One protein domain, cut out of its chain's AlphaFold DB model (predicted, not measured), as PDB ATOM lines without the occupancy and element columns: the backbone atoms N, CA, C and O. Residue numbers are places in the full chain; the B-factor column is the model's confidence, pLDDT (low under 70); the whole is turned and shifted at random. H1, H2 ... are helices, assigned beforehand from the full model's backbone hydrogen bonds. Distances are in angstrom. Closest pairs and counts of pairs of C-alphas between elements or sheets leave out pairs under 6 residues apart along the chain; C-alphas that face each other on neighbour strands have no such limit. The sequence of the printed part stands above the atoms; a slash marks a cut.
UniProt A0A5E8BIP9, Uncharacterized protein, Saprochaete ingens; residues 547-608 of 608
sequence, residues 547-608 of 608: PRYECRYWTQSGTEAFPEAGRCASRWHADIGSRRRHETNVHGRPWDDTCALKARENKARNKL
ATOM      1  N   PRO A 547     -25.214 -30.129   1.943       90.44
ATOM      2  CA  PRO A 547     -25.631 -31.521   1.947       90.44
ATOM      3  C   PRO A 547     -25.781 -32.039   0.515       90.44
ATOM      4  O   PRO A 547     -26.306 -31.355  -0.360       90.44
ATOM      5  N   ARG A 548     -25.307 -33.264   0.270       92.62
ATOM      6  CA  ARG A 548     -25.218 -33.840  -1.086       92.62
ATOM      7  C   ARG A 548     -26.195 -34.985  -1.326       92.62
ATOM      8  O   ARG A 548     -26.364 -35.411  -2.463       92.62
ATOM      9  N   TYR A 549     -26.805 -35.516  -0.269       92.31
ATOM     10  CA  TYR A 549     -27.624 -36.719  -0.355       92.31
ATOM     11  C   TYR A 549     -29.086 -36.372  -0.127       92.31
ATOM     12  O   TYR A 549     -29.502 -36.130   1.002       92.31
ATOM     13  N   GLU A 550     -29.863 -36.365  -1.202       91.75
ATOM     14  CA  GLU A 550     -31.315 -36.214  -1.139       91.75
ATOM     15  C   GLU A 550     -31.967 -37.501  -0.602       91.75
ATOM     16  O   GLU A 550     -31.535 -38.611  -0.942       91.75
ATOM     17  N   CYS A 551     -32.980 -37.361   0.256       91.75
ATOM     18  CA  CYS A 551     -33.837 -38.464   0.680       91.75
ATOM     19  C   CYS A 551     -34.596 -39.012  -0.531       91.75
ATOM     20  O   CYS A 551     -35.256 -38.264  -1.247       91.75
ATOM     21  N   ARG A 552     -34.541 -40.328  -0.753       90.25
ATOM     22  CA  ARG A 552     -35.157 -40.943  -1.942       90.25
ATOM     23  C   ARG A 552     -36.687 -40.910  -1.927       90.25
ATOM     24  O   ARG A 552     -37.310 -41.006  -2.977       90.25
ATOM     25  N   TYR A 553     -37.282 -40.758  -0.746       87.19
ATOM     26  CA  TYR A 553     -38.726 -40.604  -0.566       87.19
ATOM     27  C   TYR A 553     -39.203 -39.168  -0.817       87.19
ATOM     28  O   TYR A 553     -40.403 -38.917  -0.764       87.19
ATOM     29  N   TRP A 554     -38.296 -38.225  -1.089       86.69
ATOM     30  CA  TRP A 554     -38.646 -36.843  -1.395       86.69
ATOM     31  C   TRP A 554     -38.989 -36.673  -2.881       86.69
ATOM     32  O   TRP A 554     -38.233 -37.124  -3.744       86.69
ATOM     33  N   THR A 555     -40.091 -35.991  -3.208       82.19
ATOM     34  CA  THR A 555     -40.399 -35.600  -4.595       82.19
ATOM     35  C   THR A 555     -40.075 -34.138  -4.866       82.19
ATOM     36  O   THR A 555     -40.042 -33.281  -3.983       82.19
ATOM     37  N   GLN A 556     -39.907 -33.813  -6.145       79.19
ATOM     38  CA  GLN A 556     -39.685 -32.438  -6.586       79.19
ATOM     39  C   GLN A 556     -40.884 -31.512  -6.309       79.19
ATOM     40  O   GLN A 556     -40.682 -30.314  -6.141       79.19
ATOM     41  N   SER A 557     -42.099 -32.061  -6.182       79.06
ATOM     42  CA  SER A 557     -43.309 -31.325  -5.784       79.06
ATOM     43  C   SER A 557     -43.345 -30.952  -4.296       79.06
ATOM     44  O   SER A 557     -44.303 -30.329  -3.853       79.06
ATOM     45  N   GLY A 558     -42.326 -31.329  -3.512       72.56
ATOM     46  CA  GLY A 558     -42.291 -31.089  -2.068       72.56
ATOM     47  C   GLY A 558     -43.230 -32.002  -1.277       72.56
ATOM     48  O   GLY A 558     -43.533 -31.719  -0.120       72.56
ATOM     49  N   THR A 559     -43.695 -33.087  -1.898       73.12
ATOM     50  CA  THR A 559     -44.521 -34.120  -1.267       73.12
ATOM     51  C   THR A 559     -43.693 -35.392  -1.058       73.12
ATOM     52  O   THR A 559     -42.609 -35.547  -1.623       73.12
ATOM     53  N   GLU A 560     -44.173 -36.332  -0.246       72.81
ATOM     54  CA  GLU A 560     -43.590 -37.676  -0.268       72.81
ATOM     55  C   GLU A 560     -43.811 -38.341  -1.628       72.81
ATOM     56  O   GLU A 560     -44.840 -38.148  -2.279       72.81
ATOM     57  N   ALA A 561     -42.872 -39.202  -2.018       72.88
ATOM     58  CA  ALA A 561     -42.986 -40.070  -3.188       72.88
ATOM     59  C   ALA A 561     -44.023 -41.182  -2.991       72.88
ATOM     60  O   ALA A 561     -44.498 -41.765  -3.968       72.88
ATOM     61  N   PHE A 562     -44.377 -41.467  -1.736       75.62
ATOM     62  CA  PHE A 562     -45.313 -42.512  -1.354       75.62
ATOM     63  C   PHE A 562     -46.306 -41.970  -0.322       75.62
ATOM     64  O   PHE A 562     -45.863 -41.511   0.727       75.62
ATOM     65  N   PRO A 563     -47.627 -42.069  -0.560       71.38
ATOM     66  CA  PRO A 563     -48.649 -41.563   0.364       71.38
ATOM     67  C   PRO A 563     -48.581 -42.162   1.778       71.38
ATOM     68  O   PRO A 563     -49.057 -41.553   2.729       71.38
ATOM     69  N   GLU A 564     -48.014 -43.364   1.906       77.25
ATOM     70  CA  GLU A 564     -47.886 -44.100   3.171       77.25
ATOM     71  C   GLU A 564     -46.563 -43.833   3.902       77.25
ATOM     72  O   GLU A 564     -46.415 -44.195   5.070       77.25
ATOM     73  N   ALA A 565     -45.576 -43.240   3.227       69.00
ATOM     74  CA  ALA A 565     -44.319 -42.896   3.870       69.00
ATOM     75  C   ALA A 565     -44.555 -41.657   4.747       69.00
ATOM     76  O   ALA A 565     -45.203 -40.714   4.319       69.00
ATOM     77  N   GLY A 566     -44.078 -41.665   5.995       69.94
ATOM     78  CA  GLY A 566     -44.268 -40.526   6.898       69.94
ATOM     79  C   GLY A 566     -43.585 -39.250   6.391       69.94
ATOM     80  O   GLY A 566     -42.558 -39.341   5.710       69.94
ATOM     81  N   ARG A 567     -44.113 -38.076   6.794       74.81
ATOM     82  CA  ARG A 567     -43.623 -36.764   6.344       74.81
ATOM     83  C   ARG A 567     -42.121 -36.591   6.577       74.81
ATOM     84  O   ARG A 567     -41.661 -36.461   7.713       74.81
ATOM     85  N   CYS A 568     -41.353 -36.549   5.498       77.62
ATOM     86  CA  CYS A 568     -39.941 -36.257   5.467       77.62
ATOM     87  C   CYS A 568     -39.753 -34.824   5.964       77.62
ATOM     88  O   CYS A 568     -40.156 -33.858   5.330       77.62
ATOM     89  N   ALA A 569     -39.146 -34.662   7.135       78.12
ATOM     90  CA  ALA A 569     -38.810 -33.334   7.644       78.12
ATOM     91  C   ALA A 569     -37.479 -32.807   7.080       78.12
ATOM     92  O   ALA A 569     -37.136 -31.650   7.295       78.12
ATOM     93  N   SER A 570     -36.686 -33.652   6.412       82.88
ATOM     94  CA  SER A 570     -35.347 -33.285   5.946       82.88
ATOM     95  C   SER A 570     -35.059 -33.873   4.573       82.88
ATOM     96  O   SER A 570     -34.636 -35.021   4.470       82.88
ATOM     97  N   ARG A 571     -35.233 -33.057   3.534       87.69
ATOM     98  CA  ARG A 571     -34.910 -33.417   2.150       87.69
ATOM     99  C   ARG A 571     -33.442 -33.800   1.968       87.69
ATOM    100  O   ARG A 571     -33.140 -34.756   1.266       87.69
ATOM    101  N   TRP A 572     -32.533 -33.039   2.571       89.75
ATOM    102  CA  TRP A 572     -31.101 -33.138   2.311       89.75
ATOM    103  C   TRP A 572     -30.324 -33.665   3.519       89.75
ATOM    104  O   TRP A 572     -30.597 -33.325   4.672       89.75
ATOM    105  N   HIS A 573     -29.317 -34.489   3.239       90.38
ATOM    106  CA  HIS A 573     -28.444 -35.103   4.227       90.38
ATOM    107  C   HIS A 573     -26.971 -34.891   3.873       90.38
ATOM    108  O   HIS A 573     -26.561 -34.997   2.715       90.38
ATOM    109  N   ALA A 574     -26.160 -34.658   4.903       89.50
ATOM    110  CA  ALA A 574     -24.716 -34.493   4.775       89.50
ATOM    111  C   ALA A 574     -23.976 -35.770   4.331       89.50
ATOM    112  O   ALA A 574     -22.999 -35.687   3.596       89.50
ATOM    113  N   ASP A 575     -24.432 -36.955   4.759       90.19
ATOM    114  CA  ASP A 575     -23.778 -38.230   4.444       90.19
ATOM    115  C   ASP A 575     -24.773 -39.372   4.169       90.19
ATOM    116  O   ASP A 575     -25.924 -39.340   4.620       90.19
ATOM    117  N   ILE A 576     -24.316 -40.396   3.434       90.88
ATOM    118  CA  ILE A 576     -25.116 -41.573   3.038       90.88
ATOM    119  C   ILE A 576     -25.698 -42.290   4.262       90.88
ATOM    120  O   ILE A 576     -26.847 -42.734   4.235       90.88
ATOM    121  N   GLY A 577     -24.926 -42.395   5.347       91.44
ATOM    122  CA  GLY A 577     -25.365 -43.054   6.575       91.44
ATOM    123  C   GLY A 577     -26.485 -42.285   7.277       91.44
ATOM    124  O   GLY A 577     -27.441 -42.890   7.766       91.44
ATOM    125  N   SER A 578     -26.398 -40.954   7.289       90.31
ATOM    126  CA  SER A 578     -27.442 -40.057   7.787       90.31
ATOM    127  C   SER A 578     -28.730 -40.194   6.975       90.31
ATOM    128  O   SER A 578     -29.795 -40.366   7.573       90.31
ATOM    129  N   ARG A 579     -28.630 -40.222   5.636       92.44
ATOM    130  CA  ARG A 579     -29.778 -40.485   4.753       92.44
ATOM    131  C   ARG A 579     -30.406 -41.845   5.054       92.44
ATOM    132  O   ARG A 579     -31.589 -41.905   5.353       92.44
ATOM    133  N   ARG A 580     -29.624 -42.930   5.068       92.38
ATOM    134  CA  ARG A 580     -30.148 -44.292   5.290       92.38
ATOM    135  C   ARG A 580     -30.845 -44.436   6.646       92.38
ATOM    136  O   ARG A 580     -31.898 -45.064   6.746       92.38
ATOM    137  N   ARG A 581     -30.277 -43.836   7.701       92.12
ATOM    138  CA  ARG A 581     -30.890 -43.820   9.039       92.12
ATOM    139  C   ARG A 581     -32.177 -43.001   9.057       92.12
ATOM    140  O   ARG A 581     -33.129 -43.395   9.716       92.12
ATOM    141  N   HIS A 582     -32.203 -41.873   8.354       91.38
ATOM    142  CA  HIS A 582     -33.423 -41.093   8.190       91.38
ATOM    143  C   HIS A 582     -34.504 -41.895   7.464       91.38
ATOM    144  O   HIS A 582     -35.607 -41.987   7.988       91.38
ATOM    145  N   GLU A 583     -34.168 -42.522   6.339       90.94
ATOM    146  CA  GLU A 583     -35.105 -43.330   5.557       90.94
ATOM    147  C   GLU A 583     -35.712 -44.450   6.411       90.94
ATOM    148  O   GLU A 583     -36.928 -44.590   6.489       90.94
ATOM    149  N   THR A 584     -34.871 -45.153   7.168       90.50
ATOM    150  CA  THR A 584     -35.322 -46.222   8.072       90.50
ATOM    151  C   THR A 584     -36.217 -45.690   9.197       90.50
ATOM    152  O   THR A 584     -37.254 -46.278   9.485       90.50
ATOM    153  N   ASN A 585     -35.844 -44.574   9.832       90.25
ATOM    154  CA  ASN A 585     -36.547 -44.067  11.015       90.25
ATOM    155  C   ASN A 585     -37.835 -43.299  10.688       90.25
ATOM    156  O   ASN A 585     -38.738 -43.272  11.517       90.25
ATOM    157  N   VAL A 586     -37.893 -42.617   9.541       88.62
ATOM    158  CA  VAL A 586     -39.024 -41.752   9.163       88.62
ATOM    159  C   VAL A 586     -39.976 -42.469   8.214       88.62
ATOM    160  O   VAL A 586     -41.187 -42.327   8.353       88.62
ATOM    161  N   HIS A 587     -39.451 -43.274   7.290       87.00
ATOM    162  CA  HIS A 587     -40.268 -43.992   6.308       87.00
ATOM    163  C   HIS A 587     -40.481 -45.466   6.680       87.00
ATOM    164  O   HIS A 587     -41.187 -46.185   5.981       87.00
ATOM    165  N   GLY A 588     -39.896 -45.928   7.791       85.56
ATOM    166  CA  GLY A 588     -40.139 -47.251   8.370       85.56
ATOM    167  C   GLY A 588     -39.533 -48.419   7.591       85.56
ATOM    168  O   GLY A 588     -39.596 -49.555   8.059       85.56
ATOM    169  N   ARG A 589     -38.939 -48.174   6.415       76.81
ATOM    170  CA  ARG A 589     -38.290 -49.201   5.594       76.81
ATOM    171  C   ARG A 589     -37.024 -48.647   4.939       76.81
ATOM    172  O   ARG A 589     -37.012 -47.492   4.511       76.81
ATOM    173  N   PRO A 590     -35.945 -49.446   4.854       76.75
ATOM    174  CA  PRO A 590     -34.837 -49.124   3.973       76.75
ATOM    175  C   PRO A 590     -35.361 -49.042   2.541       76.75
ATOM    176  O   PRO A 590     -36.196 -49.852   2.147       76.75
ATOM    177  N   TRP A 591     -34.840 -48.104   1.757       76.88
ATOM    178  CA  TRP A 591     -35.103 -48.093   0.326       76.88
ATOM    179  C   TRP A 591     -34.547 -49.372  -0.305       76.88
ATOM    180  O   TRP A 591     -33.328 -49.504  -0.450       76.88
ATOM    181  N   ASP A 592     -35.428 -50.297  -0.662       83.62
ATOM    182  CA  ASP A 592     -35.100 -51.504  -1.413       83.62
ATOM    183  C   ASP A 592     -35.379 -51.317  -2.917       83.62
ATOM    184  O   ASP A 592     -35.927 -50.297  -3.358       83.62
ATOM    185  N   ASP A 593     -34.976 -52.298  -3.724       75.62
ATOM    186  CA  ASP A 593     -35.178 -52.260  -5.176       75.62
ATOM    187  C   ASP A 593     -36.665 -52.255  -5.553       75.62
ATOM    188  O   ASP A 593     -37.047 -51.678  -6.573       75.62
ATOM    189  N   THR A 594     -37.539 -52.798  -4.699       78.31
ATOM    190  CA  THR A 594     -38.990 -52.751  -4.928       78.31
ATOM    191  C   THR A 594     -39.548 -51.337  -4.752       78.31
ATOM    192  O   THR A 594     -40.382 -50.899  -5.547       78.31
ATOM    193  N   CYS A 595     -39.030 -50.570  -3.787       73.38
ATOM    194  CA  CYS A 595     -39.323 -49.148  -3.629       73.38
ATOM    195  C   CYS A 595     -38.801 -48.354  -4.832       73.38
ATOM    196  O   CYS A 595     -39.494 -47.465  -5.326       73.38
ATOM    197  N   ALA A 596     -37.620 -48.705  -5.353       73.38
ATOM    198  CA  ALA A 596     -37.077 -48.084  -6.559       73.38
ATOM    199  C   ALA A 596     -37.982 -48.298  -7.781       73.38
ATOM    200  O   ALA A 596     -38.228 -47.351  -8.532       73.38
ATOM    201  N   LEU A 597     -38.497 -49.517  -7.960       75.50
ATOM    202  CA  LEU A 597     -39.427 -49.853  -9.039       75.50
ATOM    203  C   LEU A 597     -40.745 -49.087  -8.898       75.50
ATOM    204  O   LEU A 597     -41.118 -48.365  -9.821       75.50
ATOM    205  N   LYS A 598     -41.384 -49.121  -7.722       77.56
ATOM    206  CA  LYS A 598     -42.633 -48.378  -7.482       77.56
ATOM    207  C   LYS A 598     -42.465 -46.865  -7.651       77.56
ATOM    208  O   LYS A 598     -43.345 -46.199  -8.189       77.56
ATOM    209  N   ALA A 599     -41.329 -46.302  -7.233       71.88
ATOM    210  CA  ALA A 599     -41.038 -44.884  -7.445       71.88
ATOM    211  C   ALA A 599     -40.916 -44.539  -8.937       71.88
ATOM    212  O   ALA A 599     -41.401 -43.491  -9.372       71.88
ATOM    213  N   ARG A 600     -40.287 -45.415  -9.736       75.94
ATOM    214  CA  ARG A 600     -40.195 -45.252 -11.196       75.94
ATOM    215  C   ARG A 600     -41.568 -45.363 -11.858       75.94
ATOM    216  O   ARG A 600     -41.877 -44.523 -12.696       75.94
ATOM    217  N   GLU A 601     -42.390 -46.327 -11.449       80.44
ATOM    218  CA  GLU A 601     -43.767 -46.493 -11.936       80.44
ATOM    219  C   GLU A 601     -44.634 -45.265 -11.627       80.44
ATOM    220  O   GLU A 601     -45.273 -44.723 -12.527       80.44
ATOM    221  N   ASN A 602     -44.595 -44.755 -10.391       74.50
ATOM    222  CA  ASN A 602     -45.322 -43.539 -10.012       74.50
ATOM    223  C   ASN A 602     -44.834 -42.310 -10.793       74.50
ATOM    224  O   ASN A 602     -45.638 -41.491 -11.235       74.50
ATOM    225  N   LYS A 603     -43.517 -42.189 -11.016       74.88
ATOM    226  CA  LYS A 603     -42.949 -41.106 -11.833       74.88
ATOM    227  C   LYS A 603     -43.375 -41.203 -13.299       74.88
ATOM    228  O   LYS A 603     -43.572 -40.167 -13.925       74.88
ATOM    229  N   ALA A 604     -43.499 -42.413 -13.844       79.50
ATOM    230  CA  ALA A 604     -44.011 -42.631 -15.194       79.50
ATOM    231  C   ALA A 604     -45.502 -42.280 -15.287       79.50
ATOM    232  O   ALA A 604     -45.903 -41.605 -16.228       79.50
ATOM    233  N   ARG A 605     -46.299 -42.658 -14.279       80.12
ATOM    234  CA  ARG A 605     -47.733 -42.348 -14.223       80.12
ATOM    235  C   ARG A 605     -48.017 -40.849 -14.110       80.12
ATOM    236  O   ARG A 605     -48.942 -40.394 -14.750       80.12
ATOM    237  N   ASN A 606     -47.212 -40.094 -13.359       73.50
ATOM    238  CA  ASN A 606     -47.380 -38.637 -13.219       73.50
ATOM    239  C   ASN A 606     -46.853 -37.825 -14.418       73.50
ATOM    240  O   ASN A 606     -46.978 -36.603 -14.423       73.50
ATOM    241  N   LYS A 607     -46.169 -38.467 -15.374       76.88
ATOM    242  CA  LYS A 607     -45.733 -37.826 -16.626       76.88
ATOM    243  C   LYS A 607     -46.770 -37.942 -17.746       76.88
ATOM    244  O   LYS A 607     -46.612 -37.250 -18.749       76.88
ATOM    245  N   LEU A 608     -47.731 -38.849 -17.595       65.12
ATOM    246  CA  LEU A 608     -48.924 -38.965 -18.430       65.12
ATOM    247  C   LEU A 608     -50.000 -38.045 -17.855       65.12
ATOM    248  O   LEU A 608     -50.758 -37.489 -18.674       65.12
TER     249      LEU A 608
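This is residues 547 to 608 of the 608 residues of an uncharacterized protein of Saprochaete ingens (UniProt A0A5E8BIP9). Two helices that are apart from each other, H1 toward one end of the long axis and H2 toward the other, are joined by a tight link, while a long winding stretch with no named element, residues 547 to 575, loops through the middle of the domain, its C-alphas 1 to 16 A from the mean of all C-alphas; the short tail after H2, ending at Leu 608, makes one end of the length. The printed part has 62 residues, with two named helices, H1 then H2, and no named strand; the class is all helix, though only 25 residues are in named elements. The whole is compact, with a radius of gyration of the C-alphas of 11.3 A, and elongated, spanning 34 by 21 by 18 A.

Residues 549 to 550 pair with residues 572 to 573, antiparallel, a short pairing within the unnamed stretch. H1, residues 576 to 587, and H2, residues 593 to 605, are apart, with a tight link of 5 residues between them. In both helices every O i to N i+4 pair is within hydrogen-bond range.

H1 begins at C-alpha 576 (-25.116, -41.573, 3.038) and measures 15.7 A from first to last C-alpha. H2 measures 18.4 A and ends at C-alpha 605 (-47.733, -42.348, -14.223).

The two C-alphas farthest apart are those of Gly 577 and Leu 608, 34.6 A. The printed part has no cut and ends at the chain's last residue. Mean pLDDT of the printed part is 81.8; residues 565 to 566 and residue 608 are under 70.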